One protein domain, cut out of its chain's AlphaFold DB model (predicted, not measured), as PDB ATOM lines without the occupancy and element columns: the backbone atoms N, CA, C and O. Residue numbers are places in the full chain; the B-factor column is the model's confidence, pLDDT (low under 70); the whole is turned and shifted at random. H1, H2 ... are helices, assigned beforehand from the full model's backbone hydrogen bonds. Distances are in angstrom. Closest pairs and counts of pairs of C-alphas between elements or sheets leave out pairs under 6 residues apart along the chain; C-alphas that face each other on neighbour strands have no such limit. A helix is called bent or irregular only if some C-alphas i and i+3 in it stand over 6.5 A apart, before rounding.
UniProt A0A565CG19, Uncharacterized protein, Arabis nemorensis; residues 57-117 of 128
ATOM      1  N   PHE A  57     -26.318  46.706   5.956       93.19
ATOM      2  CA  PHE A  57     -26.099  45.309   5.566       93.19
ATOM      3  C   PHE A  57     -26.361  44.330   6.723       93.19
ATOM      4  O   PHE A  57     -26.997  43.296   6.540       93.19
ATOM      5  N   ILE A  58     -25.958  44.712   7.938       94.31
ATOM      6  CA  ILE A  58     -26.178  43.914   9.145       94.31
ATOM      7  C   ILE A  58     -27.668  43.698   9.468       94.31
ATOM      8  O   ILE A  58     -28.007  42.678  10.061       94.31
ATOM      9  N   ASP A  59     -28.565  44.596   9.039       95.31
ATOM     10  CA  ASP A  59     -30.009  44.442   9.255       95.31
ATOM     11  C   ASP A  59     -30.539  43.213   8.470       95.31
ATOM     12  O   ASP A  59     -31.374  42.466   8.974       95.31
ATOM     13  N   PHE A  60     -29.987  42.918   7.283       95.62
ATOM     14  CA  PHE A  60     -30.335  41.715   6.506       95.62
ATOM     15  C   PHE A  60     -29.816  40.427   7.144       95.62
ATOM     16  O   PHE A  60     -30.508  39.410   7.125       95.62
ATOM     17  N   ALA A  61     -28.617  40.471   7.732       95.75
ATOM     18  CA  ALA A  61     -28.072  39.337   8.471       95.75
ATOM     19  C   ALA A  61     -28.984  38.979   9.656       95.75
ATOM     20  O   ALA A  61     -29.341  37.815   9.825       95.75
ATOM     21  N   HIS A  62     -29.448  39.985  10.404       95.25
ATOM     22  CA  HIS A  62     -30.416  39.793  11.485       95.25
ATOM     23  C   HIS A  62     -31.752  39.251  10.983       95.25
ATOM     24  O   HIS A  62     -32.280  38.320  11.579       95.25
ATOM     25  N   ALA A  63     -32.282  39.788   9.881       96.31
ATOM     26  CA  ALA A  63     -33.534  39.315   9.296       96.31
ATOM     27  C   ALA A  63     -33.463  37.833   8.894       96.31
ATOM     28  O   ALA A  63     -34.375  37.055   9.182       96.31
ATOM     29  N   PHE A  64     -32.350  37.414   8.286       96.69
ATOM     30  CA  PHE A  64     -32.123  36.014   7.944       96.69
ATOM     31  C   PHE A  64     -31.973  35.131   9.190       96.69
ATOM     32  O   PHE A  64     -32.592  34.072   9.266       96.69
ATOM     33  N   MET A  65     -31.225  35.574  10.204       96.19
ATOM     34  CA  MET A  65     -31.113  34.846  11.474       96.19
ATOM     35  C   MET A  65     -32.467  34.707  12.179       96.19
ATOM     36  O   MET A  65     -32.775  33.632  12.687       96.19
ATOM     37  N   SER A  66     -33.309  35.745  12.171       95.19
ATOM     38  CA  SER A  66     -34.678  35.678  12.698       95.19
ATOM     39  C   SER A  66     -35.521  34.633  11.962       95.19
ATOM     40  O   SER A  66     -36.264  33.893  12.606       95.19
ATOM     41  N   LEU A  67     -35.372  34.517  10.638       97.12
ATOM     42  CA  LEU A  67     -36.027  33.471   9.849       97.12
ATOM     43  C   LEU A  67     -35.521  32.067  10.221       97.12
ATOM     44  O   LEU A  67     -36.332  31.154  10.371       97.12
ATOM     45  N   LEU A  68     -34.208  31.897  10.414       97.31
ATOM     46  CA  LEU A  68     -33.625  30.626  10.859       97.31
ATOM     47  C   LEU A  68     -34.139  30.224  12.243       97.31
ATOM     48  O   LEU A  68     -34.571  29.089  12.423       97.31
ATOM     49  N   VAL A  69     -34.137  31.151  13.206       96.94
ATOM     50  CA  VAL A  69     -34.656  30.904  14.560       96.94
ATOM     51  C   VAL A  69     -36.136  30.535  14.511       96.94
ATOM     52  O   VAL A  69     -36.538  29.557  15.136       96.94
ATOM     53  N   PHE A  70     -36.946  31.258  13.734       97.12
ATOM     54  CA  PHE A  70     -38.350  30.904  13.545       97.12
ATOM     55  C   PHE A  70     -38.505  29.496  12.954       97.12
ATOM     56  O   PHE A  70     -39.284  28.694  13.468       97.12
ATOM     57  N   GLY A  71     -37.727  29.163  11.919       96.56
ATOM     58  CA  GLY A  71     -37.702  27.827  11.328       96.56
ATOM     59  C   GLY A  71     -37.345  26.744  12.347       96.56
ATOM     60  O   GLY A  71     -38.052  25.745  12.446       96.56
ATOM     61  N   ALA A  72     -36.315  26.964  13.164       96.50
ATOM     62  CA  ALA A  72     -35.931  26.056  14.242       96.50
ATOM     63  C   ALA A  72     -37.063  25.843  15.261       96.50
ATOM     64  O   ALA A  72     -37.334  24.705  15.633       96.50
ATOM     65  N   VAL A  73     -37.767  26.907  15.666       95.50
ATOM     66  CA  VAL A  73     -38.930  26.805  16.568       95.50
ATOM     67  C   VAL A  73     -40.052  25.992  15.924       95.50
ATOM     68  O   VAL A  73     -40.619  25.109  16.564       95.50
ATOM     69  N   VAL A  74     -40.351  26.229  14.645       95.75
ATOM     70  CA  VAL A  74     -41.353  25.451  13.904       95.75
ATOM     71  C   VAL A  74     -40.971  23.970  13.856       95.75
ATOM     72  O   VAL A  74     -41.813  23.124  14.139       95.75
ATOM     73  N   LEU A  75     -39.710  23.650  13.561       93.31
ATOM     74  CA  LEU A  75     -39.218  22.268  13.501       93.31
ATOM     75  C   LEU A  75     -39.088  21.608  14.882       93.31
ATOM     76  O   LEU A  75     -39.078  20.387  14.976       93.31
ATOM     77  N   PHE A  76     -39.051  22.386  15.963       92.00
ATOM     78  CA  PHE A  76     -39.113  21.863  17.327       92.00
ATOM     79  C   PHE A  76     -40.540  21.438  17.730       92.00
ATOM     80  O   PHE A  76     -40.731  20.576  18.594       92.00
ATOM     81  N   HIS A  77     -41.576  22.005  17.102       92.31
ATOM     82  CA  HIS A  77     -42.967  21.682  17.415       92.31
ATOM     83  C   HIS A  77     -43.452  20.418  16.692       92.31
ATOM     84  O   HIS A  77     -43.646  20.412  15.478       92.31
ATOM     85  N   ARG A  78     -43.795  19.378  17.467       89.75
ATOM     86  CA  ARG A  78     -44.306  18.085  16.957       89.75
ATOM     87  C   ARG A  78     -45.446  18.221  15.948       89.75
ATOM     88  O   ARG A  78     -45.432  17.554  14.924       89.75
ATOM     89  N   ASN A  79     -46.416  19.099  16.211       91.94
ATOM     90  CA  ASN A  79     -47.554  19.297  15.307       91.94
ATOM     91  C   ASN A  79     -47.108  19.835  13.944       91.94
ATOM     92  O   ASN A  79     -47.575  19.357  12.917       91.94
ATOM     93  N   ALA A  80     -46.186  20.800  13.928       92.69
ATOM     94  CA  ALA A  80     -45.659  21.346  12.687       92.69
ATOM     95  C   ALA A  80     -44.806  20.307  11.947       92.69
ATOM     96  O   ALA A  80     -45.004  20.115  10.750       92.69
ATOM     97  N   VAL A  81     -43.935  19.584  12.659       92.62
ATOM     98  CA  VAL A  81     -43.161  18.476  12.079       92.62
ATOM     99  C   VAL A  81     -44.078  17.443  11.437       92.62
ATOM    100  O   VAL A  81     -43.881  17.132  10.272       92.62
ATOM    101  N   ASN A  82     -45.130  16.993  12.121       92.50
ATOM    102  CA  ASN A  82     -46.076  16.022  11.567       92.50
ATOM    103  C   ASN A  82     -46.831  16.558  10.336       92.50
ATOM    104  O   ASN A  82     -47.213  15.777   9.467       92.50
ATOM    105  N   CYS A  83     -47.049  17.874  10.234       93.44
ATOM    106  CA  CYS A  83     -47.658  18.486   9.051       93.44
ATOM    107  C   CYS A  83     -46.714  18.533   7.839       93.44
ATOM    108  O   CYS A  83     -47.179  18.359   6.715       93.44
ATOM    109  N   PHE A  84     -45.419  18.805   8.038       92.31
ATOM    110  CA  PHE A  84     -44.442  18.932   6.942       92.31
ATOM    111  C   PHE A  84     -43.733  17.616   6.599       92.31
ATOM    112  O   PHE A  84     -43.360  17.399   5.450       92.31
ATOM    113  N   PHE A  85     -43.574  16.742   7.587       92.56
ATOM    114  CA  PHE A  85     -42.889  15.457   7.517       92.56
ATOM    115  C   PHE A  85     -43.783  14.378   8.158       92.56
ATOM    116  O   PHE A  85     -43.503  13.927   9.265       92.56
ATOM    117  N   PRO A  86     -44.883  13.964   7.502       90.94
ATOM    118  CA  PRO A  86     -45.842  13.018   8.086       90.94
ATOM    119  C   PRO A  86     -45.273  11.602   8.290       90.94
ATOM    120  O   PRO A  86     -45.776  10.857   9.126       90.94
ATOM    121  N   ALA A  87     -44.228  11.230   7.547       92.69
ATOM    122  CA  ALA A  87     -43.508   9.963   7.687       92.69
ATOM    123  C   ALA A  87     -42.001  10.189   7.437       92.69
ATOM    124  O   ALA A  87     -41.512   9.909   6.341       92.69
ATOM    125  N   PRO A  88     -41.266  10.777   8.400       89.75
ATOM    126  CA  PRO A  88     -39.849  11.070   8.225       89.75
ATOM    127  C   PRO A  88     -39.027   9.776   8.242       89.75
ATOM    128  O   PRO A  88     -39.311   8.857   9.012       89.75
ATOM    129  N   SER A  89     -37.979   9.710   7.418       94.25
ATOM    130  CA  SER A  89     -36.953   8.671   7.553       94.25
ATOM    131  C   SER A  89     -36.159   8.866   8.852       94.25
ATOM    132  O   SER A  89     -36.201   9.936   9.463       94.25
ATOM    133  N   ALA A  90     -35.399   7.848   9.266       94.12
ATOM    134  CA  ALA A  90     -34.534   7.945  10.444       94.12
ATOM    135  C   ALA A  90     -33.532   9.111  10.334       94.12
ATOM    136  O   ALA A  90     -33.378   9.876  11.282       94.12
ATOM    137  N   GLU A  91     -32.937   9.302   9.152       94.75
ATOM    138  CA  GLU A  91     -32.014  10.407   8.860       94.75
ATOM    139  C   GLU A  91     -32.685  11.780   9.023       94.75
ATOM    140  O   GLU A  91     -32.126  12.696   9.624       94.75
ATOM    141  N   VAL A  92     -33.921  11.927   8.528       93.12
ATOM    142  CA  VAL A  92     -34.687  13.175   8.672       93.12
ATOM    143  C   VAL A  92     -35.032  13.425  10.137       93.12
ATOM    144  O   VAL A  92     -34.939  14.560  10.595       93.12
ATOM    145  N   LEU A  93     -35.401  12.390  10.892       91.69
ATOM    146  CA  LEU A  93     -35.712  12.520  12.315       91.69
ATOM    147  C   LEU A  93     -34.488  12.954  13.133       91.69
ATOM    148  O   LEU A  93     -34.604  13.812  14.014       91.69
ATOM    149  N   GLU A  94     -33.318  12.400  12.824       94.25
ATOM    150  CA  GLU A  94     -32.053  12.800  13.435       94.25
ATOM    151  C   GLU A  94     -31.755  14.278  13.143       94.25
ATOM    152  O   GLU A  94     -31.538  15.066  14.070       94.25
ATOM    153  N   ALA A  95     -31.861  14.690  11.875       93.88
ATOM    154  CA  ALA A  95     -31.667  16.079  11.474       93.88
ATOM    155  C   ALA A  95     -32.659  17.030  12.165       93.88
ATOM    156  O   ALA A  95     -32.250  18.061  12.696       93.88
ATOM    157  N   LEU A  96     -33.950  16.681  12.221       93.88
ATOM    158  CA  LEU A  96     -34.990  17.476  12.889       93.88
ATOM    159  C   LEU A  96     -34.733  17.645  14.390       93.88
ATOM    160  O   LEU A  96     -35.119  18.659  14.969       93.88
ATOM    161  N   THR A  97     -34.063  16.675  15.013       91.88
ATOM    162  CA  THR A  97     -33.714  16.725  16.436       91.88
ATOM    163  C   THR A  97     -32.493  17.613  16.687       91.88
ATOM    164  O   THR A  97     -32.481  18.398  17.635       91.88
ATOM    165  N   ALA A  98     -31.470  17.530  15.832       95.12
ATOM    166  CA  ALA A  98     -30.217  18.265  16.008       95.12
ATOM    167  C   ALA A  98     -30.276  19.721  15.503       95.12
ATOM    168  O   ALA A  98     -29.658  20.617  16.085       95.12
ATOM    169  N   LEU A  99     -31.023  19.980  14.425       94.81
ATOM    170  CA  LEU A  99     -31.024  21.263  13.720       94.81
ATOM    171  C   LEU A  99     -31.478  22.446  14.594       94.81
ATOM    172  O   LEU A  99     -30.782  23.464  14.572       94.81
ATOM    173  N   PRO A 100     -32.553  22.359  15.408       95.12
ATOM    174  CA  PRO A 100     -32.944  23.469  16.276       95.12
ATOM    175  C   PRO A 100     -31.852  23.870  17.275       95.12
ATOM    176  O   PRO A 100     -31.652  25.060  17.520       95.12
ATOM    177  N   VAL A 101     -31.107  22.894  17.805       95.94
ATOM    178  CA  VAL A 101     -29.994  23.137  18.736       95.94
ATOM    179  C   VAL A 101     -28.843  23.843  18.022       95.94
ATOM    180  O   VAL A 101     -28.342  24.853  18.519       95.94
ATOM    181  N   GLY A 102     -28.457  23.359  16.837       96.88
ATOM    182  CA  GLY A 102     -27.391  23.965  16.034       96.88
ATOM    183  C   GLY A 102     -27.715  25.400  15.611       96.88
ATOM    184  O   GLY A 102     -26.895  26.300  15.785       96.88
ATOM    185  N   VAL A 103     -28.939  25.634  15.126       97.62
ATOM    186  CA  VAL A 103     -29.416  26.978  14.762       97.62
ATOM    187  C   VAL A 103     -29.462  27.891  15.984       97.62
ATOM    188  O   VAL A 103     -28.996  29.025  15.902       97.62
ATOM    189  N   GLY A 104     -29.981  27.409  17.117       96.06
ATOM    190  CA  GLY A 104     -30.027  28.173  18.362       96.06
ATOM    191  C   GLY A 104     -28.638  28.630  18.800       96.06
ATOM    192  O   GLY A 104     -28.416  29.822  18.985       96.06
ATOM    193  N   MET A 105     -27.678  27.704  18.873       97.12
ATOM    194  CA  MET A 105     -26.294  28.008  19.249       97.12
ATOM    195  C   MET A 105     -25.648  29.034  18.308       97.12
ATOM    196  O   MET A 105     -25.089  30.034  18.763       97.12
ATOM    197  N   PHE A 106     -25.755  28.811  16.997       97.19
ATOM    198  CA  PHE A 106     -25.163  29.682  15.984       97.19
ATOM    199  C   PHE A 106     -25.777  31.090  15.993       97.19
ATOM    200  O   PHE A 106     -25.054  32.087  16.061       97.19
ATOM    201  N   CYS A 107     -27.108  31.190  15.977       96.88
ATOM    202  CA  CYS A 107     -27.802  32.476  15.978       96.88
ATOM    203  C   CYS A 107     -27.587  33.237  17.291       96.88
ATOM    204  O   CYS A 107     -27.382  34.447  17.252       96.88
ATOM    205  N   SER A 108     -27.575  32.562  18.447       96.19
ATOM    206  CA  SER A 108     -27.264  33.207  19.728       96.19
ATOM    207  C   SER A 108     -25.866  33.822  19.737       96.19
ATOM    208  O   SER A 108     -25.713  34.964  20.168       96.19
ATOM    209  N   MET A 109     -24.856  33.114  19.219       96.62
ATOM    210  CA  MET A 109     -23.498  33.652  19.100       96.62
ATOM    211  C   MET A 109     -23.459  34.891  18.195       96.62
ATOM    212  O   MET A 109     -22.841  35.898  18.545       96.62
ATOM    213  N   LEU A 110     -24.133  34.850  17.043       95.06
ATOM    214  CA  LEU A 110     -24.132  35.974  16.109       95.06
ATOM    215  C   LEU A 110     -24.911  37.186  16.622       95.06
ATOM    216  O   LEU A 110     -24.419  38.304  16.497       95.06
ATOM    217  N   PHE A 111     -26.060  36.990  17.270       93.06
ATOM    218  CA  PHE A 111     -26.790  38.093  17.899       93.06
ATOM    219  C   PHE A 111     -26.017  38.720  19.063       93.06
ATOM    220  O   PHE A 111     -26.082  39.933  19.250       93.06
ATOM    221  N   ALA A 112     -25.267  37.922  19.828       95.00
ATOM    222  CA  ALA A 112     -24.424  38.438  20.904       95.00
ATOM    223  C   ALA A 112     -23.206  39.217  20.376       95.00
ATOM    224  O   ALA A 112     -22.839  40.244  20.943       95.00
ATOM    225  N   THR A 113     -22.578  38.744  19.297       95.31
ATOM    226  CA  THR A 113     -21.380  39.380  18.714       95.31
ATOM    227  C   THR A 113     -21.704  40.597  17.856       95.31
ATOM    228  O   THR A 113     -20.938  41.560  17.842       95.31
ATOM    229  N   PHE A 114     -22.848  40.592  17.176       93.50
ATOM    230  CA  PHE A 114     -23.302  41.679  16.320       93.50
ATOM    231  C   PHE A 114     -24.701  42.126  16.739       93.50
ATOM    232  O   PHE A 114     -25.650  41.845  16.021       93.50
ATOM    233  N   PRO A 115     -24.872  42.817  17.875       91.56
ATOM    234  CA  PRO A 115     -26.194  43.228  18.324       91.56
ATOM    235  C   PRO A 115     -26.821  44.245  17.364       91.56
ATOM    236  O   PRO A 115     -26.169  45.177  16.880       91.56
ATOM    237  N   THR A 116     -28.123  44.103  17.122       90.69
ATOM    238  CA  THR A 116     -28.884  45.123  16.401       90.69
ATOM    239  C   THR A 116     -29.037  46.380  17.251       90.69
ATOM    240  O   THR A 116     -29.203  46.327  18.467       90.69
ATOM    241  N   THR A 117     -29.020  47.540  16.599       88.50
ATOM    242  CA  THR A 117     -29.360  48.823  17.238       88.50
ATOM    243  C   THR A 117     -30.808  49.240  16.970       88.50
ATOM    244  O   THR A 117     -31.177  50.368  17.289       88.50
TER     245      THR A 117
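What this domain is: This is residues 57 to 117 of the 128 residues of an uncharacterized protein of Arabis nemorensis (UniProt A0A565CG19). Two long helices, H1 and the bent H3, run side by side in opposite directions, with short H2 at one end between them along the chain. The printed part has 61 residues, with named helices H1, H2, H3 and no named strand, all helix. It is a loose rod, radius of gyration of the C-alphas 13.5 A, spanning 42 by 17 by 15 A.

How they stand to each other: Start at H1, residues 57 to 76. With residues 74 to 75 alone it only just touches H2, residues 78 to 84, only at the corner, with 3 pairs of C-alphas within 8 A; the closest, Leu 75 and Val 81, are 5.7 A apart. H3, residues 90 to 113, is one helix by its hydrogen bonds but bent, C-alphas 97 and 100 being 6.8 A apart; its arms are H3a, 90 to 97, and H3b, 100 to 113. H1 touches H3b, opposite ways at a shallow tilt of 26 degrees; see the closest C-alphas, Ala 72 and Pro 100, 4.4 A apart. In H1, H2, H3a and H3b every O i to N i+4 pair is within hydrogen-bond range.

Where its parts are: Find C-alpha 57 at (-26.099, 45.309, 5.566); H1 runs 29.3 A from there. H3b, 19.8 A, ends at C-alpha 113, (-21.380, 39.380, 18.714).

The domain as a whole: The printed part has no cut, both links are tight, and no printed residue is under 70 in pLDDT.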